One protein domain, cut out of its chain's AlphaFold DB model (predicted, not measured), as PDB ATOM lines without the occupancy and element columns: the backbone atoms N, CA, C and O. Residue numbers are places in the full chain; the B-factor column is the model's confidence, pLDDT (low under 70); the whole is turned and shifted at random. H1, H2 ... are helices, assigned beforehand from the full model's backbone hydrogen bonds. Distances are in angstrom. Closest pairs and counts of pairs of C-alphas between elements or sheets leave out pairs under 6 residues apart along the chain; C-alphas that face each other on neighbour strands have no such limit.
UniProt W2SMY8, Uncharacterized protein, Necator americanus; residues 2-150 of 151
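This is residues 2 to 150 of the 151 residues of an uncharacterized protein of Necator americanus (UniProt W2SMY8). Helices stand side by side in a long row, running to and fro: H1 at one end, then H2, a core triangle of H3, H4 and H6, then H7, and H9 at the far end, where residues 145 to 150 stick out. The short H5 packs on H6, and the short H8 lies between H7 and H9 along the chain. The printed part has 149 residues with nine named helices, H1 to H9 in order, and no named strand: the class is all helix. It is only just compact, close to loose, with a radius of gyration of the C-alphas of 17.4 A, and elongated, with spans of 61 by 33 by 25 A.

Start at H1, residues 2 to 24: its residues 15 to 23 alone touch H2, residues 28 to 37, closest at the C-alphas of Val 19 and Ala 31, 4.9 A, in a hairpin at a shallow tilt of 14 degrees. H2 touches H3, residues 48 to 64, at Thr 32 and Phe 61, C-alphas 5.5 A apart; their tilt of 37 degrees is only just steep. H3 and H4, residues 68 to 77, form a hairpin at 9 degrees, a shallow tilt, with C-alphas 59 and 71 closest at 5.2 A. The hub is H6, residues 88 to 107, touching H3, H4, H5, residues 80 to 84, and H7, residues 111 to 122. H1, H2, H3, H4 and H6 make an up and down bundle, each running against the one before. H6 and H7 form a hairpin, closest at C-alphas 102 and 114, 5.2 A. H9, residues 133 to 149, only just touches H7, with 3 pairs of C-alphas within 8 A, closest Cys 115 and Phe 141, 7.4 A. H8, residues 125 to 128, touches H9 only at the corner, and only just, with 3 such pairs, closest C-alphas 127 and 134, 7.6 A. Every O i to N i+4 pair is within hydrogen-bond range in H2, H3, H6 and H7, against 18 of 19 in H1, 5 of 6 in H4, 9 of 13 in H9, and 0 of 1 in H5, where 2 of 2 O i to N i+3 pairs are; H8 is too short for an i+4 pair.

Find C-alpha 2 at (46.714, 81.671, 112.276), where H1 begins its 34.7 A. H3 spans 24.4 A, H6 29.7 A from C-alpha 88 at (61.553, 92.817, 85.043), and H9 25.6 A to C-alpha 149 at (87.665, 120.131, 91.564).

The C-alphas farthest apart, of Leu 3 and Ser 150, are 63.2 A apart. The printed part has no cut and no long link. Confidence is low, under 70, at residues 2 to 6, 83 to 84, 86 and 122 to 150.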
ATOM      1  N   VAL A   2      46.489  81.567 113.743       49.47
ATOM      2  CA  VAL A   2      46.714  81.671 112.276       49.47
ATOM      3  C   VAL A   2      45.740  82.629 111.558       49.47
ATOM      4  O   VAL A   2      46.164  83.401 110.706       49.47
ATOM      5  N   LEU A   3      44.457  82.654 111.945       49.69
ATOM      6  CA  LEU A   3      43.452  83.570 111.368       49.69
ATOM      7  C   LEU A   3      43.777  85.052 111.600       49.69
ATOM      8  O   LEU A   3      43.467  85.884 110.758       49.69
ATOM      9  N   GLN A   4      44.419  85.381 112.722       54.38
ATOM     10  CA  GLN A   4      44.736  86.764 113.075       54.38
ATOM     11  C   GLN A   4      45.841  87.329 112.165       54.38
ATOM     12  O   GLN A   4      45.746  88.467 111.728       54.38
ATOM     13  N   ILE A   5      46.812  86.488 111.788       60.03
ATOM     14  CA  ILE A   5      47.925  86.837 110.892       60.03
ATOM     15  C   ILE A   5      47.437  87.060 109.450       60.03
ATOM     16  O   ILE A   5      47.909  87.960 108.760       60.03
ATOM     17  N   TYR A   6      46.462  86.274 108.980       61.66
ATOM     18  CA  TYR A   6      45.927  86.426 107.620       61.66
ATOM     19  C   TYR A   6      45.111  87.717 107.453       61.66
ATOM     20  O   TYR A   6      45.155  88.364 106.409       61.66
ATOM     21  N   VAL A   7      44.400  88.123 108.510       74.75
ATOM     22  CA  VAL A   7      43.598  89.354 108.514       74.75
ATOM     23  C   VAL A   7      44.479  90.606 108.455       74.75
ATOM     24  O   VAL A   7      44.059  91.611 107.888       74.75
ATOM     25  N   GLU A   8      45.708  90.567 108.978       77.62
ATOM     26  CA  GLU A   8      46.638  91.706 108.920       77.62
ATOM     27  C   GLU A   8      47.069  92.045 107.487       77.62
ATOM     28  O   GLU A   8      47.105  93.220 107.117       77.62
ATOM     29  N   VAL A   9      47.324  91.027 106.660       81.69
ATOM     30  CA  VAL A   9      47.680  91.213 105.243       81.69
ATOM     31  C   VAL A   9      46.510  91.825 104.472       81.69
ATOM     32  O   VAL A   9      46.674  92.818 103.764       81.69
ATOM     33  N   GLU A  10      45.306  91.290 104.664       82.50
ATOM     34  CA  GLU A  10      44.103  91.829 104.024       82.50
ATOM     35  C   GLU A  10      43.776  93.247 104.512       82.50
ATOM     36  O   GLU A  10      43.408  94.114 103.718       82.50
ATOM     37  N   ARG A  11      44.006  93.544 105.797       85.31
ATOM     38  CA  ARG A  11      43.893  94.906 106.333       85.31
ATOM     39  C   ARG A  11      44.855  95.863 105.630       85.31
ATOM     40  O   ARG A  11      44.438  96.969 105.284       85.31
ATOM     41  N   ALA A  12      46.108  95.469 105.397       85.50
ATOM     42  CA  ALA A  12      47.075  96.303 104.682       85.50
ATOM     43  C   ALA A  12      46.605  96.607 103.246       85.50
ATOM     44  O   ALA A  12      46.610  97.766 102.824       85.50
ATOM     45  N   ARG A  13      46.098  95.596 102.527       86.38
ATOM     46  CA  ARG A  13      45.543  95.744 101.169       86.38
ATOM     47  C   ARG A  13      44.347  96.689 101.126       86.38
ATOM     48  O   ARG A  13      44.321  97.618 100.318       86.38
ATOM     49  N   LEU A  14      43.387  96.506 102.034       88.19
ATOM     50  CA  LEU A  14      42.227  97.394 102.162       88.19
ATOM     51  C   LEU A  14      42.649  98.827 102.483       88.19
ATOM     52  O   LEU A  14      42.103  99.776 101.924       88.19
ATOM     53  N   THR A  15      43.652  98.989 103.339       88.06
ATOM     54  CA  THR A  15      44.176 100.307 103.697       88.06
ATOM     55  C   THR A  15      44.796 101.006 102.487       88.06
ATOM     56  O   THR A  15      44.496 102.174 102.268       88.06
ATOM     57  N   SER A  16      45.563 100.308 101.638       86.75
ATOM     58  CA  SER A  16      46.081 100.887 100.382       86.75
ATOM     59  C   SER A  16      44.946 101.368  99.464       86.75
ATOM     60  O   SER A  16      45.020 102.453  98.884       86.75
ATOM     61  N   LEU A  17      43.831 100.630  99.386       88.94
ATOM     62  CA  LEU A  17      42.656 101.074  98.627       88.94
ATOM     63  C   LEU A  17      42.013 102.336  99.218       88.94
ATOM     64  O   LEU A  17      41.616 103.229  98.468       88.94
ATOM     65  N   VAL A  18      41.912 102.427 100.546       89.62
ATOM     66  CA  VAL A  18      41.395 103.623 101.231       89.62
ATOM     67  C   VAL A  18      42.314 104.822 100.997       89.62
ATOM     68  O   VAL A  18      41.835 105.901 100.660       89.62
ATOM     69  N   VAL A  19      43.630 104.629 101.087       90.81
ATOM     70  CA  VAL A  19      44.645 105.660 100.827       90.81
ATOM     71  C   VAL A  19      44.514 106.225  99.411       90.81
ATOM     72  O   VAL A  19      44.521 107.441  99.244       90.81
ATOM     73  N   LYS A  20      44.299 105.372  98.400       90.12
ATOM     74  CA  LYS A  20      44.073 105.812  97.009       90.12
ATOM     75  C   LYS A  20      42.805 106.653  96.850       90.12
ATOM     76  O   LYS A  20      42.796 107.608  96.080       90.12
ATOM     77  N   LYS A  21      41.739 106.327  97.589       92.50
ATOM     78  CA  LYS A  21      40.521 107.153  97.611       92.50
ATOM     79  C   LYS A  21      40.781 108.508  98.264       92.50
ATOM     80  O   LYS A  21      40.418 109.528  97.692       92.50
ATOM     81  N   LEU A  22      41.461 108.529  99.410       90.25
ATOM     82  CA  LEU A  22      41.823 109.769 100.103       90.25
ATOM     83  C   LEU A  22      42.752 110.657  99.261       90.25
ATOM     84  O   LEU A  22      42.621 111.878  99.290       90.25
ATOM     85  N   GLU A  23      43.655 110.056  98.484       87.25
ATOM     86  CA  GLU A  23      44.500 110.763  97.520       87.25
ATOM     87  C   GLU A  23      43.662 111.427  96.417       87.25
ATOM     88  O   GLU A  23      43.864 112.606  96.133       87.25
ATOM     89  N   ALA A  24      42.669 110.721  95.863       90.81
ATOM     90  CA  ALA A  24      41.733 111.291  94.890       90.81
ATOM     91  C   ALA A  24      40.861 112.416  95.482       90.81
ATOM     92  O   ALA A  24      40.483 113.346  94.774       90.81
ATOM     93  N   GLU A  25      40.575 112.363  96.784       92.19
ATOM     94  CA  GLU A  25      39.874 113.418  97.529       92.19
ATOM     95  C   GLU A  25      40.782 114.599  97.932       92.19
ATOM     96  O   GLU A  25      40.301 115.573  98.512       92.19
ATOM     97  N   GLY A  26      42.092 114.535  97.667       89.25
ATOM     98  CA  GLY A  26      43.062 115.572  98.040       89.25
ATOM     99  C   GLY A  26      43.459 115.578  99.523       89.25
ATOM    100  O   GLY A  26      44.191 116.464  99.969       89.25
ATOM    101  N   LYS A  27      43.037 114.579 100.307       91.62
ATOM    102  CA  LYS A  27      43.344 114.446 101.743       91.62
ATOM    103  C   LYS A  27      44.687 113.749 101.972       91.62
ATOM    104  O   LYS A  27      44.774 112.697 102.607       91.62
ATOM    105  N   LEU A  28      45.765 114.356 101.478       87.31
ATOM    106  CA  LEU A  28      47.114 113.776 101.543       87.31
ATOM    107  C   LEU A  28      47.609 113.543 102.978       87.31
ATOM    108  O   LEU A  28      48.290 112.551 103.239       87.31
ATOM    109  N   GLY A  29      47.267 114.425 103.921       87.94
ATOM    110  CA  GLY A  29      47.712 114.313 105.315       87.94
ATOM    111  C   GLY A  29      47.180 113.059 106.016       87.94
ATOM    112  O   GLY A  29      47.957 112.304 106.601       87.94
ATOM    113  N   GLU A  30      45.871 112.817 105.909       87.69
ATOM    114  CA  GLU A  30      45.206 111.637 106.478       87.69
ATOM    115  C   GLU A  30      45.685 110.352 105.803       87.69
ATOM    116  O   GLU A  30      46.062 109.403 106.490       87.69
ATOM    117  N   ALA A  31      45.765 110.357 104.468       89.88
ATOM    118  CA  ALA A  31      46.283 109.243 103.680       89.88
ATOM    119  C   ALA A  31      47.703 108.843 104.120       89.88
ATOM    120  O   ALA A  31      47.990 107.665 104.338       89.88
ATOM    121  N   THR A  32      48.573 109.837 104.322       87.81
ATOM    122  CA  THR A  32      49.958 109.621 104.759       87.81
ATOM    123  C   THR A  32      50.019 109.040 106.171       87.81
ATOM    124  O   THR A  32      50.801 108.133 106.426       87.81
ATOM    125  N   ASN A  33      49.205 109.534 107.106       89.69
ATOM    126  CA  ASN A  33      49.201 108.999 108.468       89.69
ATOM    127  C   ASN A  33      48.712 107.547 108.498       89.69
ATOM    128  O   ASN A  33      49.341 106.709 109.139       89.69
ATOM    129  N   LEU A  34      47.654 107.246 107.744       90.12
ATOM    130  CA  LEU A  34      47.061 105.916 107.688       90.12
ATOM    131  C   LEU A  34      48.032 104.875 107.109       90.12
ATOM    132  O   LEU A  34      48.180 103.791 107.669       90.12
ATOM    133  N   ILE A  35      48.728 105.200 106.010       88.50
ATOM    134  CA  ILE A  35      49.691 104.266 105.406       88.50
ATOM    135  C   ILE A  35      50.945 104.087 106.269       88.50
ATOM    136  O   ILE A  35      51.503 102.993 106.300       88.50
ATOM    137  N   LEU A  36      51.387 105.128 106.984       86.06
ATOM    138  CA  LEU A  36      52.561 105.070 107.866       86.06
ATOM    139  C   LEU A  36      52.304 104.311 109.170       86.06
ATOM    140  O   LEU A  36      53.250 103.811 109.776       86.06
ATOM    141  N   GLU A  37      51.050 104.214 109.606       87.00
ATOM    142  CA  GLU A  37      50.673 103.423 110.779       87.00
ATOM    143  C   GLU A  37      50.835 101.912 110.530       87.00
ATOM    144  O   GLU A  37      51.061 101.135 111.460       87.00
ATOM    145  N   LEU A  38      50.781 101.483 109.263       84.88
ATOM    146  CA  LEU A  38      51.022 100.095 108.887       84.88
ATOM    147  C   LEU A  38      52.502  99.730 109.042       84.88
ATOM    148  O   LEU A  38      53.365 100.137 108.262       84.88
ATOM    149  N   GLN A  39      52.793  98.869 110.012       81.31
ATOM    150  CA  GLN A  39      54.123  98.293 110.206       81.31
ATOM    151  C   GLN A  39      54.306  97.034 109.346       81.31
ATOM    152  O   GLN A  39      54.445  95.932 109.862       81.31
ATOM    153  N   VAL A  40      54.329  97.189 108.019       80.00
ATOM    154  CA  VAL A  40      54.389  96.059 107.061       80.00
ATOM    155  C   VAL A  40      55.624  95.152 107.203       80.00
ATOM    156  O   VAL A  40      55.633  94.012 106.738       80.00
ATOM    157  N   GLU A  41      56.664  95.632 107.884       76.06
ATOM    158  CA  GLU A  41      57.873  94.869 108.213       76.06
ATOM    159  C   GLU A  41      57.609  93.698 109.164       76.06
ATOM    160  O   GLU A  41      58.277  92.668 109.060       76.06
ATOM    161  N   THR A  42      56.630  93.827 110.064       79.62
ATOM    162  CA  THR A  42      56.337  92.810 111.086       79.62
ATOM    163  C   THR A  42      55.470  91.671 110.548       79.62
ATOM    164  O   THR A  42      55.423  90.596 111.146       79.62
ATOM    165  N   TYR A  43      54.845  91.849 109.379       79.62
ATOM    166  CA  TYR A  43      53.973  90.845 108.771       79.62
ATOM    167  C   TYR A  43      54.785  89.699 108.164       79.62
ATOM    168  O   TYR A  43      55.186  89.729 107.001       79.62
ATOM    169  N   GLY A  44      55.043  88.650 108.946       75.38
ATOM    170  CA  GLY A  44      55.836  87.489 108.517       75.38
ATOM    171  C   GLY A  44      55.283  86.754 107.286       75.38
ATOM    172  O   GLY A  44      56.062  86.228 106.499       75.38
ATOM    173  N   SER A  45      53.963  86.766 107.084       78.38
ATOM    174  CA  SER A  45      53.279  86.030 106.006       78.38
ATOM    175  C   SER A  45      53.118  86.802 104.691       78.38
ATOM    176  O   SER A  45      52.603  86.247 103.726       78.38
ATOM    177  N   MET A  46      53.529  88.070 104.644       80.94
ATOM    178  CA  MET A  46      53.388  88.913 103.457       80.94
ATOM    179  C   MET A  46      54.559  88.710 102.488       80.94
ATOM    180  O   MET A  46      55.711  88.573 102.913       80.94
ATOM    181  N   GLU A  47      54.277  88.714 101.184       83.88
ATOM    182  CA  GLU A  47      55.300  88.540 100.152       83.88
ATOM    183  C   GLU A  47      56.325  89.683 100.198       83.88
ATOM    184  O   GLU A  47      55.974  90.850 100.367       83.88
ATOM    185  N   ILE A  48      57.610  89.361 100.015       83.12
ATOM    186  CA  ILE A  48      58.697  90.353 100.053       83.12
ATOM    187  C   ILE A  48      58.472  91.455  99.005       83.12
ATOM    188  O   ILE A  48      58.675  92.627  99.307       83.12
ATOM    189  N   LYS A  49      58.001  91.096  97.801       84.19
ATOM    190  CA  LYS A  49      57.661  92.061  96.741       84.19
ATOM    191  C   LYS A  49      56.574  93.032  97.199       84.19
ATOM    192  O   LYS A  49      56.733  94.238  97.043       84.19
ATOM    193  N   GLU A  50      55.506  92.509  97.800       85.06
ATOM    194  CA  GLU A  50      54.395  93.314  98.309       85.06
ATOM    195  C   GLU A  50      54.884  94.262  99.415       85.06
ATOM    196  O   GLU A  50      54.626  95.458  99.354       85.06
ATOM    197  N   LYS A  51      55.698  93.777 100.363       86.00
ATOM    198  CA  LYS A  51      56.305  94.625 101.406       86.00
ATOM    199  C   LYS A  51      57.103  95.790 100.830       86.00
ATOM    200  O   LYS A  51      56.969  96.912 101.312       86.00
ATOM    201  N   VAL A  52      57.937  95.536  99.819       87.06
ATOM    202  CA  VAL A  52      58.738  96.591  99.184       87.06
ATOM    203  C   VAL A  52      57.833  97.606  98.490       87.06
ATOM    204  O   VAL A  52      58.066  98.800  98.635       87.06
ATOM    205  N   GLU A  53      56.775  97.167  97.806       87.81
ATOM    206  CA  GLU A  53      55.807  98.078  97.184       87.81
ATOM    207  C   GLU A  53      55.129  98.985  98.225       87.81
ATOM    208  O   GLU A  53      55.064 100.198  98.032       87.81
ATOM    209  N   PHE A  54      54.713  98.431  99.367       89.12
ATOM    210  CA  PHE A  54      54.142  99.218 100.464       89.12
ATOM    211  C   PHE A  54      55.141 100.226 101.045       89.12
ATOM    212  O   PHE A  54      54.783 101.383 101.266       89.12
ATOM    213  N   LEU A  55      56.399  99.828 101.262       89.31
ATOM    214  CA  LEU A  55      57.445 100.742 101.735       89.31
ATOM    215  C   LEU A  55      57.712 101.865 100.720       89.31
ATOM    216  O   LEU A  55      57.891 103.019 101.105       89.31
ATOM    217  N   LEU A  56      57.682 101.561  99.418       89.50
ATOM    218  CA  LEU A  56      57.808 102.563  98.357       89.50
ATOM    219  C   LEU A  56      56.617 103.526  98.319       89.50
ATOM    220  O   LEU A  56      56.821 104.727  98.128       89.50
ATOM    221  N   GLU A  57      55.385 103.044  98.517       89.25
ATOM    222  CA  GLU A  57      54.216 103.920  98.661       89.25
ATOM    223  C   GLU A  57      54.366 104.832  99.886       89.25
ATOM    224  O   GLU A  57      54.203 106.046  99.758       89.25
ATOM    225  N   GLN A  58      54.765 104.295 101.045       89.81
ATOM    226  CA  GLN A  58      55.035 105.096 102.247       89.81
ATOM    227  C   GLN A  58      56.076 106.193 101.982       89.81
ATOM    228  O   GLN A  58      55.865 107.341 102.374       89.81
ATOM    229  N   MET A  59      57.163 105.874 101.270       89.62
ATOM    230  CA  MET A  59      58.166 106.863 100.855       89.62
ATOM    231  C   MET A  59      57.587 107.933  99.923       89.62
ATOM    232  O   MET A  59      57.908 109.110 100.059       89.62
ATOM    233  N   ARG A  60      56.721 107.554  98.977       90.31
ATOM    234  CA  ARG A  60      56.072 108.516  98.074       90.31
ATOM    235  C   ARG A  60      55.242 109.529  98.863       90.31
ATOM    236  O   ARG A  60      55.339 110.726  98.602       90.31
ATOM    237  N   PHE A  61      54.463 109.062  99.837       90.19
ATOM    238  CA  PHE A  61      53.632 109.927 100.675       90.19
ATOM    239  C   PHE A  61      54.456 110.822 101.609       90.19
ATOM    240  O   PHE A  61      54.134 112.001 101.761       90.19
ATOM    241  N   THR A  62      55.549 110.325 102.197       88.69
ATOM    242  CA  THR A  62      56.423 111.167 103.034       88.69
ATOM    243  C   THR A  62      57.135 112.241 102.224       88.69
ATOM    244  O   THR A  62      57.194 113.382 102.677       88.69
ATOM    245  N   VAL A  63      57.590 111.923 101.007       87.56
ATOM    246  CA  VAL A  63      58.155 112.912 100.074       87.56
ATOM    247  C   VAL A  63      57.099 113.938  99.658       87.56
ATOM    248  O   VAL A  63      57.377 115.133  99.703       87.56
ATOM    249  N   ALA A  64      55.871 113.513  99.341       88.06
ATOM    250  CA  ALA A  64      54.770 114.427  99.015       88.06
ATOM    251  C   ALA A  64      54.418 115.376 100.177       88.06
ATOM    252  O   ALA A  64      54.012 116.513  99.953       88.06
ATOM    253  N   ARG A  65      54.614 114.929 101.424       87.19
ATOM    254  CA  ARG A  65      54.438 115.737 102.639       87.19
ATOM    255  C   ARG A  65      55.687 116.546 103.032       87.19
ATOM    256  O   ARG A  65      55.669 117.199 104.070       87.19
ATOM    257  N   ALA A  66      56.761 116.501 102.240       85.50
ATOM    258  CA  ALA A  66      58.062 117.115 102.535       85.50
ATOM    259  C   ALA A  66      58.721 116.626 103.849       85.50
ATOM    260  O   ALA A  66      59.522 117.327 104.465       85.50
ATOM    261  N   ASP A  67      58.410 115.402 104.279       87.56
ATOM    262  CA  ASP A  67      58.949 114.767 105.483       87.56
ATOM    263  C   ASP A  67      60.121 113.837 105.121       87.56
ATOM    264  O   ASP A  67      60.024 112.605 105.116       87.56
ATOM    265  N   TYR A  68      61.245 114.454 104.756       86.06
ATOM    266  CA  TYR A  68      62.415 113.757 104.212       86.06
ATOM    267  C   TYR A  68      63.173 112.921 105.254       86.06
ATOM    268  O   TYR A  68      63.756 111.892 104.911       86.06
ATOM    269  N   ILE A  69      63.121 113.307 106.535       86.75
ATOM    270  CA  ILE A  69      63.754 112.555 107.629       86.75
ATOM    271  C   ILE A  69      63.089 111.182 107.754       86.75
ATOM    272  O   ILE A  69      63.768 110.154 107.764       86.75
ATOM    273  N   ARG A  70      61.748 111.143 107.782       85.19
ATOM    274  CA  ARG A  70      61.013 109.872 107.811       85.19
ATOM    275  C   ARG A  70      61.226 109.067 106.534       85.19
ATOM    276  O   ARG A  70      61.387 107.854 106.621       85.19
ATOM    277  N   ALA A  71      61.280 109.720 105.372       87.19
ATOM    278  CA  ALA A  71      61.567 109.049 104.107       87.19
ATOM    279  C   ALA A  71      62.930 108.328 104.121       87.19
ATOM    280  O   ALA A  71      63.017 107.174 103.702       87.19
ATOM    281  N   SER A  72      63.969 108.958 104.683       85.69
ATOM    282  CA  SER A  72      65.293 108.348 104.864       85.69
ATOM    283  C   SER A  72      65.243 107.132 105.799       85.69
ATOM    284  O   SER A  72      65.770 106.068 105.470       85.69
ATOM    285  N   ILE A  73      64.515 107.218 106.916       88.50
ATOM    286  CA  ILE A  73      64.335 106.074 107.826       88.50
ATOM    287  C   ILE A  73      63.655 104.902 107.107       88.50
ATOM    288  O   ILE A  73      64.119 103.769 107.223       88.50
ATOM    289  N   ILE A  74      62.595 105.168 106.336       87.06
ATOM    290  CA  ILE A  74      61.868 104.146 105.567       87.06
ATOM    291  C   ILE A  74      62.770 103.516 104.501       87.06
ATOM    292  O   ILE A  74      62.768 102.297 104.350       87.06
ATOM    293  N   SER A  75      63.612 104.300 103.822       85.69
ATOM    294  CA  SER A  75      64.541 103.746 102.830       85.69
ATOM    295  C   SER A  75      65.531 102.734 103.414       85.69
ATOM    296  O   SER A  75      65.824 101.734 102.765       85.69
ATOM    297  N   ASN A  76      65.982 102.929 104.660       84.94
ATOM    298  CA  ASN A  76      66.900 102.004 105.331       84.94
ATOM    299  C   ASN A  76      66.247 100.657 105.678       84.94
ATOM    300  O   ASN A  76      66.950  99.673 105.904       84.94
ATOM    301  N   LYS A  77      64.909 100.596 105.714       84.00
ATOM    302  CA  LYS A  77      64.150  99.355 105.933       84.00
ATOM    303  C   LYS A  77      64.065  98.491 104.673       84.00
ATOM    304  O   LYS A  77      63.807  97.291 104.767       84.00
ATOM    305  N   ILE A  78      64.310  99.063 103.493       84.56
ATOM    306  CA  ILE A  78      64.312  98.317 102.234       84.56
ATOM    307  C   ILE A  78      65.670  97.625 102.059       84.56
ATOM    308  O   ILE A  78      66.720  98.259 101.967       84.56
ATOM    309  N   SER A  79      65.656  96.294 101.968       76.50
ATOM    310  CA  SER A  79      66.873  95.514 101.725       76.50
ATOM    311  C   SER A  79      67.326  95.651 100.273       76.50
ATOM    312  O   SER A  79      66.688  95.130  99.358       76.50
ATOM    313  N   THR A  80      68.482  96.279 100.054       71.69
ATOM    314  CA  THR A  80      69.073  96.451  98.715       71.69
ATOM    315  C   THR A  80      69.407  95.130  98.018       71.69
ATOM    316  O   THR A  80      69.478  95.088  96.793       71.69
ATOM    317  N   LYS A  81      69.526  94.026  98.773       74.69
ATOM    318  CA  LYS A  81      69.722  92.668  98.234       74.69
ATOM    319  C   LYS A  81      68.536  92.189  97.394       74.69
ATOM    320  O   LYS A  81      68.727  91.369  96.501       74.69
ATOM    321  N   PHE A  82      67.329  92.692  97.663       73.69
ATOM    322  CA  PHE A  82      66.129  92.339  96.903       73.69
ATOM    323  C   PHE A  82      66.236  92.772  95.432       73.69
ATOM    324  O   PHE A  82      65.786  92.058  94.537       73.69
ATOM    325  N   PHE A  83      66.913  93.895  95.173       69.75
ATOM    326  CA  PHE A  83      67.055  94.480  93.839       69.75
ATOM    327  C   PHE A  83      68.117  93.816  92.952       69.75
ATOM    328  O   PHE A  83      68.288  94.233  91.809       69.75
ATOM    329  N   ASN A  84      68.815  92.789  93.445       68.94
ATOM    330  CA  ASN A  84      69.792  92.025  92.659       68.94
ATOM    331  C   ASN A  84      69.143  90.944  91.777       68.94
ATOM    332  O   ASN A  84      69.851  90.178  91.133       68.94
ATOM    333  N   SER A  85      67.813  90.835  91.782       71.81
ATOM    334  CA  SER A  85      67.095  89.865  90.955       71.81
ATOM    335  C   SER A  85      66.835  90.441  89.560       71.81
ATOM    336  O   SER A  85      66.252  91.515  89.451       71.81
ATOM    337  N   ASP A  86      67.152  89.693  88.501       63.69
ATOM    338  CA  ASP A  86      67.001  90.139  87.101       63.69
ATOM    339  C   ASP A  86      65.549  90.194  86.588       63.69
ATOM    340  O   ASP A  86      65.308  90.483  85.417       63.69
ATOM    341  N   LYS A  87      64.554  89.939  87.446       75.44
ATOM    342  CA  LYS A  87      63.135  89.983  87.065       75.44
ATOM    343  C   LYS A  87      62.715  91.404  86.694       75.44
ATOM    344  O   LYS A  87      62.985  92.346  87.435       75.44
ATOM    345  N   GLU A  88      61.972  91.531  85.602       73.31
ATOM    346  CA  GLU A  88      61.553  92.817  85.043       73.31
ATOM    347  C   GLU A  88      60.778  93.699  86.043       73.31
ATOM    348  O   GLU A  88      61.094  94.880  86.193       73.31
ATOM    349  N   ASP A  89      59.855  93.108  86.808       74.19
ATOM    350  CA  ASP A  89      59.113  93.807  87.865       74.19
ATOM    351  C   ASP A  89      60.036  94.397  88.943       74.19
ATOM    352  O   ASP A  89      59.816  95.493  89.451       74.19
ATOM    353  N   VAL A  90      61.084  93.658  89.324       78.06
ATOM    354  CA  VAL A  90      62.016  94.068  90.385       78.06
ATOM    355  C   VAL A  90      62.888  95.224  89.904       78.06
ATOM    356  O   VAL A  90      63.221  96.110  90.694       78.06
ATOM    357  N   GLN A  91      63.206  95.255  88.608       75.88
ATOM    358  CA  GLN A  91      63.907  96.378  87.999       75.88
ATOM    359  C   GLN A  91      63.059  97.653  88.065       75.88
ATOM    360  O   GLN A  91      63.577  98.687  88.476       75.88
ATOM    361  N   ASP A  92      61.757  97.596  87.772       80.38
ATOM    362  CA  ASP A  92      60.888  98.782  87.867       80.38
ATOM    363  C   ASP A  92      60.786  99.312  89.306       80.38
ATOM    364  O   ASP A  92      60.874 100.524  89.541       80.38
ATOM    365  N   LEU A  93      60.688  98.411  90.290       83.44
ATOM    366  CA  LEU A  93      60.728  98.775  91.710       83.44
ATOM    367  C   LEU A  93      62.070  99.420  92.089       83.44
ATOM    368  O   LEU A  93      62.092 100.426  92.802       83.44
ATOM    369  N   LYS A  94      63.188  98.886  91.582       83.38
ATOM    370  CA  LYS A  94      64.535  99.439  91.784       83.38
ATOM    371  C   LYS A  94      64.623 100.874  91.261       83.38
ATOM    372  O   LYS A  94      65.128 101.754  91.957       83.38
ATOM    373  N   LEU A  95      64.092 101.136  90.067       81.88
ATOM    374  CA  LEU A  95      64.083 102.478  89.479       81.88
ATOM    375  C   LEU A  95      63.272 103.466  90.316       81.88
ATOM    376  O   LEU A  95      63.740 104.571  90.597       81.88
ATOM    377  N   ARG A  96      62.068 103.077  90.749       85.19
ATOM    378  CA  ARG A  96      61.233 103.916  91.624       85.19
ATOM    379  C   ARG A  96      61.930 104.220  92.947       85.19
ATOM    380  O   ARG A  96      61.930 105.374  93.370       85.19
ATOM    381  N   PHE A  97      62.566 103.218  93.552       87.06
ATOM    382  CA  PHE A  97      63.328 103.379  94.788       87.06
ATOM    383  C   PHE A  97      64.450 104.413  94.641       87.06
ATOM    384  O   PHE A  97      64.491 105.383  95.394       87.06
ATOM    385  N   TYR A  98      65.334 104.259  93.648       83.94
ATOM    386  CA  TYR A  98      66.467 105.175  93.495       83.94
ATOM    387  C   TYR A  98      66.052 106.595  93.097       83.94
ATOM    388  O   TYR A  98      66.697 107.543  93.537       83.94
ATOM    389  N   ASN A  99      64.967 106.770  92.335       84.75
ATOM    390  CA  ASN A  99      64.426 108.104  92.061       84.75
ATOM    391  C   ASN A  99      63.995 108.816  93.353       84.75
ATOM    392  O   ASN A  99      64.325 109.982  93.548       84.75
ATOM    393  N   LEU A 100      63.320 108.109  94.267       86.12
ATOM    394  CA  LEU A 100      62.956 108.669  95.572       86.12
ATOM    395  C   LEU A 100      64.197 108.972  96.424       86.12
ATOM    396  O   LEU A 100      64.256 110.025  97.055       86.12
ATOM    397  N   MET A 101      65.210 108.101  96.395       84.12
ATOM    398  CA  MET A 101      66.486 108.331  97.088       84.12
ATOM    399  C   MET A 101      67.212 109.580  96.587       84.12
ATOM    400  O   MET A 101      67.766 110.326  97.391       84.12
ATOM    401  N   ILE A 102      67.187 109.840  95.279       83.44
ATOM    402  CA  ILE A 102      67.754 111.061  94.697       83.44
ATOM    403  C   ILE A 102      67.016 112.289  95.225       83.44
ATOM    404  O   ILE A 102      67.666 113.221  95.687       83.44
ATOM    405  N   THR A 103      65.680 112.282  95.220       83.94
ATOM    406  CA  THR A 103      64.883 113.400  95.746       83.94
ATOM    407  C   THR A 103      65.207 113.688  97.212       83.94
ATOM    408  O   THR A 103      65.384 114.844  97.590       83.94
ATOM    409  N   ILE A 104      65.346 112.643  98.035       84.75
ATOM    410  CA  ILE A 104      65.722 112.777  99.450       84.75
ATOM    411  C   ILE A 104      67.154 113.324  99.585       84.75
ATOM    412  O   ILE A 104      67.384 114.260 100.348       84.75
ATOM    413  N   GLY A 105      68.111 112.778  98.830       80.44
ATOM    414  CA  GLY A 105      69.519 113.185  98.888       80.44
ATOM    415  C   GLY A 105      69.778 114.606  98.381       80.44
ATOM    416  O   GLY A 105      70.660 115.286  98.904       80.44
ATOM    417  N   LEU A 106      68.994 115.077  97.403       80.25
ATOM    418  CA  LEU A 106      69.042 116.458  96.915       80.25
ATOM    419  C   LEU A 106      68.602 117.449  97.995       80.25
ATOM    420  O   LEU A 106      69.258 118.470  98.179       80.25
ATOM    421  N   GLN A 107      67.542 117.130  98.745       81.94
ATOM    422  CA  GLN A 107      67.090 117.980  99.847       81.94
ATOM    423  C   GLN A 107      68.131 118.067 100.971       81.94
ATOM    424  O   GLN A 107      68.339 119.134 101.545       81.94
ATOM    425  N   ASP A 108      68.808 116.959 101.270       76.81
ATOM    426  CA  ASP A 108      69.833 116.878 102.319       76.81
ATOM    427  C   ASP A 108      71.210 117.406 101.849       76.81
ATOM    428  O   ASP A 108      72.206 117.296 102.560       76.81
ATOM    429  N   SER A 109      71.297 117.960 100.626       76.00
ATOM    430  CA  SER A 109      72.541 118.428  99.985       76.00
ATOM    431  C   SER A 109      73.666 117.378  99.945       76.00
ATOM    432  O   SER A 109      74.852 117.702  99.852       76.00
ATOM    433  N   LYS A 110      73.316 116.086  99.977       79.00
ATOM    434  CA  LYS A 110      74.260 114.960  99.936       79.00
ATOM    435  C   LYS A 110      74.555 114.553  98.496       79.00
ATOM    436  O   LYS A 110      74.239 113.451  98.050       79.00
ATOM    437  N   TYR A 111      75.217 115.440  97.759       74.19
ATOM    438  CA  TYR A 111      75.493 115.250  96.329       74.19
ATOM    439  C   TYR A 111      76.292 113.968  96.021       74.19
ATOM    440  O   TYR A 111      76.032 113.305  95.020       74.19
ATOM    441  N   LEU A 112      77.199 113.549  96.913       77.50
ATOM    442  CA  LEU A 112      77.959 112.300  96.751       77.50
ATOM    443  C   LEU A 112      77.075 111.044  96.782       77.50
ATOM    444  O   LEU A 112      77.337 110.081  96.059       77.50
ATOM    445  N   GLU A 113      76.037 111.033  97.620       74.25
ATOM    446  CA  GLU A 113      75.075 109.927  97.687       74.25
ATOM    447  C   GLU A 113      74.195 109.902  96.445       74.25
ATOM    448  O   GLU A 113      74.029 108.849  95.829       74.25
ATOM    449  N   VAL A 114      73.738 111.075  96.012       77.06
ATOM    450  CA  VAL A 114      72.979 111.247  94.771       77.06
ATOM    451  C   VAL A 114      73.758 110.692  93.572       77.06
ATOM    452  O   VAL A 114      73.207 109.915  92.793       77.06
ATOM    453  N   CYS A 115      75.062 110.970  93.464       71.88
ATOM    454  CA  CYS A 115      75.918 110.395  92.420       71.88
ATOM    455  C   CYS A 115      75.980 108.858  92.468       71.88
ATOM    456  O   CYS A 115      75.945 108.208  91.421       71.88
ATOM    457  N   ARG A 116      76.044 108.253  93.664       77.19
ATOM    458  CA  ARG A 116      76.016 106.786  93.816       77.19
ATOM    459  C   ARG A 116      74.670 106.198  93.399       77.19
ATOM    460  O   ARG A 116      74.644 105.158  92.745       77.19
ATOM    461  N   HIS A 117      73.569 106.861  93.743       79.00
ATOM    462  CA  HIS A 117      72.228 106.440  93.342       79.00
ATOM    463  C   HIS A 117      72.034 106.529  91.826       79.00
ATOM    464  O   HIS A 117      71.553 105.569  91.230       79.00
ATOM    465  N   TYR A 118      72.502 107.603  91.181       72.12
ATOM    466  CA  TYR A 118      72.505 107.696  89.719       72.12
ATOM    467  C   TYR A 118      73.320 106.580  89.068       72.12
ATOM    468  O   TYR A 118      72.851 105.960  88.119       72.12
ATOM    469  N   ARG A 119      74.503 106.259  89.601       72.94
ATOM    470  CA  ARG A 119      75.295 105.129  89.101       72.94
ATOM    471  C   ARG A 119      74.536 103.800  89.204       72.94
ATOM    472  O   ARG A 119      74.499 103.051  88.239       72.94
ATOM    473  N   ALA A 120      73.863 103.540  90.324       72.94
ATOM    474  CA  ALA A 120      73.073 102.319  90.506       72.94
ATOM    475  C   ALA A 120      71.854 102.223  89.559       72.94
ATOM    476  O   ALA A 120      71.448 101.121  89.180       72.94
ATOM    477  N   ILE A 121      71.280 103.366  89.167       72.31
ATOM    478  CA  ILE A 121      70.252 103.467  88.119       72.31
ATOM    479  C   ILE A 121      70.855 103.092  86.758       72.31
ATOM    480  O   ILE A 121      70.267 102.280  86.049       72.31
ATOM    481  N   PHE A 122      72.032 103.624  86.422       64.69
ATOM    482  CA  PHE A 122      72.738 103.330  85.168       64.69
ATOM    483  C   PHE A 122      73.172 101.875  85.024       64.69
ATOM    484  O   PHE A 122      73.045 101.305  83.946       64.69
ATOM    485  N   ASP A 123      73.615 101.257  86.118       67.50
ATOM    486  CA  ASP A 123      73.985  99.840  86.145       67.50
ATOM    487  C   ASP A 123      72.757  98.912  85.977       67.50
ATOM    488  O   ASP A 123      72.897  97.693  85.900       67.50
ATOM    489  N   THR A 124      71.531  99.454  85.939       67.88
ATOM    490  CA  THR A 124      70.306  98.668  85.739       67.88
ATOM    491  C   THR A 124      70.044  98.450  84.237       67.88
ATOM    492  O   THR A 124      69.887  99.427  83.499       67.88
ATOM    493  N   PRO A 125      69.920  97.191  83.768       59.50
ATOM    494  CA  PRO A 125      69.880  96.855  82.339       59.50
ATOM    495  C   PRO A 125      68.705  97.487  81.575       59.50
ATOM    496  O   PRO A 125      68.858  97.834  80.406       59.50
ATOM    497  N   LYS A 126      67.564  97.732  82.237       55.81
ATOM    498  CA  LYS A 126      66.411  98.443  81.654       55.81
ATOM    499  C   LYS A 126      66.709  99.883  81.215       55.81
ATOM    500  O   LYS A 126      66.135 100.344  80.238       55.81
ATOM    501  N   ILE A 127      67.598 100.596  81.912       54.06
ATOM    502  CA  ILE A 127      67.945 101.992  81.584       54.06
ATOM    503  C   ILE A 127      69.133 102.072  80.634       54.06
ATOM    504  O   ILE A 127      69.195 102.995  79.829       54.06
ATOM    505  N   ALA A 128      70.028 101.082  80.652       51.66
ATOM    506  CA  ALA A 128      71.077 100.963  79.642       51.66
ATOM    507  C   ALA A 128      70.506 100.845  78.210       51.66
ATOM    508  O   ALA A 128      71.159 101.257  77.254       51.66
ATOM    509  N   ALA A 129      69.278 100.330  78.067       49.81
ATOM    510  CA  ALA A 129      68.555 100.267  76.799       49.81
ATOM    511  C   ALA A 129      67.846 101.584  76.405       49.81
ATOM    512  O   ALA A 129      67.625 101.816  75.218       49.81
ATOM    513  N   ASP A 130      67.513 102.461  77.361       47.91
ATOM    514  CA  ASP A 130      66.702 103.668  77.137       47.91
ATOM    515  C   ASP A 130      67.601 104.917  76.996       47.91
ATOM    516  O   ASP A 130      68.027 105.558  77.962       47.91
ATOM    517  N   THR A 131      67.959 105.235  75.749       47.88
ATOM    518  CA  THR A 131      69.058 106.146  75.371       47.88
ATOM    519  C   THR A 131      68.796 107.632  75.692       47.88
ATOM    520  O   THR A 131      69.723 108.446  75.662       47.88
ATOM    521  N   GLU A 132      67.561 108.016  76.038       50.19
ATOM    522  CA  GLU A 132      67.181 109.422  76.268       50.19
ATOM    523  C   GLU A 132      67.436 109.910  77.703       50.19
ATOM    524  O   GLU A 132      67.985 110.998  77.898       50.19
ATOM    525  N   LYS A 133      67.160 109.093  78.729       48.88
ATOM    526  CA  LYS A 133      67.454 109.456  80.133       48.88
ATOM    527  C   LYS A 133      68.954 109.464  80.425       48.88
ATOM    528  O   LYS A 133      69.423 110.267  81.232       48.88
ATOM    529  N   SER A 134      69.725 108.649  79.700       42.34
ATOM    530  CA  SER A 134      71.188 108.626  79.791       42.34
ATOM    531  C   SER A 134      71.846 109.937  79.342       42.34
ATOM    532  O   SER A 134      72.915 110.290  79.846       42.34
ATOM    533  N   ARG A 135      71.217 110.689  78.426       39.41
ATOM    534  CA  ARG A 135      71.751 111.967  77.926       39.41
ATOM    535  C   ARG A 135      71.549 113.140  78.883       39.41
ATOM    536  O   ARG A 135      72.366 114.052  78.858       39.41
ATOM    537  N   MET A 136      70.526 113.126  79.738       40.41
ATOM    538  CA  MET A 136      70.270 114.241  80.668       40.41
ATOM    539  C   MET A 136      71.113 114.175  81.948       40.41
ATOM    540  O   MET A 136      71.451 115.211  82.515       40.41
ATOM    541  N   VAL A 137      71.498 112.977  82.394       48.47
ATOM    542  CA  VAL A 137      72.273 112.812  83.640       48.47
ATOM    543  C   VAL A 137      73.790 112.947  83.405       48.47
ATOM    544  O   VAL A 137      74.512 113.384  84.299       48.47
ATOM    545  N   SER A 138      74.280 112.667  82.189       43.91
ATOM    546  CA  SER A 138      75.688 112.860  81.789       43.91
ATOM    547  C   SER A 138      76.228 114.296  81.998       43.91
ATOM    548  O   SER A 138      77.285 114.432  82.624       43.91
ATOM    549  N   PRO A 139      75.543 115.379  81.567       48.44
ATOM    550  CA  PRO A 139      76.041 116.739  81.774       48.44
ATOM    551  C   PRO A 139      76.003 117.179  83.244       48.44
ATOM    552  O   PRO A 139      76.895 117.907  83.670       48.44
ATOM    553  N   LEU A 140      75.047 116.695  84.053       49.66
ATOM    554  CA  LEU A 140      74.984 116.996  85.492       49.66
ATOM    555  C   LEU A 140      76.121 116.324  86.275       49.66
ATOM    556  O   LEU A 140      76.702 116.936  87.170       49.66
ATOM    557  N   PHE A 141      76.492 115.096  85.897       48.75
ATOM    558  CA  PHE A 141      77.636 114.388  86.477       48.75
ATOM    559  C   PHE A 141      78.962 115.116  86.182       48.75
ATOM    560  O   PHE A 141      79.800 115.249  87.073       48.75
ATOM    561  N   CYS A 142      79.129 115.660  84.968       49.03
ATOM    562  CA  CYS A 142      80.279 116.507  84.627       49.03
ATOM    563  C   CYS A 142      80.274 117.849  85.371       49.03
ATOM    564  O   CYS A 142      81.327 118.284  85.831       49.03
ATOM    565  N   PHE A 143      79.113 118.492  85.530       51.47
ATOM    566  CA  PHE A 143      79.026 119.804  86.180       51.47
ATOM    567  C   PHE A 143      79.387 119.739  87.672       51.47
ATOM    568  O   PHE A 143      80.126 120.586  88.166       51.47
ATOM    569  N   ILE A 144      78.932 118.697  88.377       53.91
ATOM    570  CA  ILE A 144      79.221 118.504  89.807       53.91
ATOM    571  C   ILE A 144      80.707 118.181  90.035       53.91
ATOM    572  O   ILE A 144      81.311 118.722  90.957       53.91
ATOM    573  N   ILE A 145      81.330 117.357  89.181       56.31
ATOM    574  CA  ILE A 145      82.770 117.055  89.286       56.31
ATOM    575  C   ILE A 145      83.617 118.305  89.012       56.31
ATOM    576  O   ILE A 145      84.567 118.563  89.747       56.31
ATOM    577  N   PHE A 146      83.268 119.111  88.004       52.47
ATOM    578  CA  PHE A 146      84.026 120.323  87.677       52.47
ATOM    579  C   PHE A 146      83.974 121.363  88.807       52.47
ATOM    580  O   PHE A 146      84.977 122.017  89.093       52.47
ATOM    581  N   PHE A 147      82.830 121.478  89.489       50.00
ATOM    582  CA  PHE A 147      82.657 122.410  90.605       50.00
ATOM    583  C   PHE A 147      83.397 121.961  91.874       50.00
ATOM    584  O   PHE A 147      83.947 122.795  92.581       50.00
ATOM    585  N   VAL A 148      83.466 120.651  92.144       52.97
ATOM    586  CA  VAL A 148      84.196 120.095  93.302       52.97
ATOM    587  C   VAL A 148      85.719 120.124  93.108       52.97
ATOM    588  O   VAL A 148      86.445 120.212  94.089       52.97
ATOM    589  N   VAL A 149      86.218 120.070  91.868       51.41
ATOM    590  CA  VAL A 149      87.665 120.131  91.564       51.41
ATOM    591  C   VAL A 149      88.197 121.573  91.475       51.41
ATOM    592  O   VAL A 149      89.406 121.777  91.525       51.41
ATOM    593  N   SER A 150      87.320 122.577  91.368       41.06
ATOM    594  CA  SER A 150      87.704 123.994  91.216       41.06
ATOM    595  C   SER A 150      87.665 124.814  92.521       41.06
ATOM    596  O   SER A 150      87.706 126.043  92.451       41.06
TER     597      SER A 150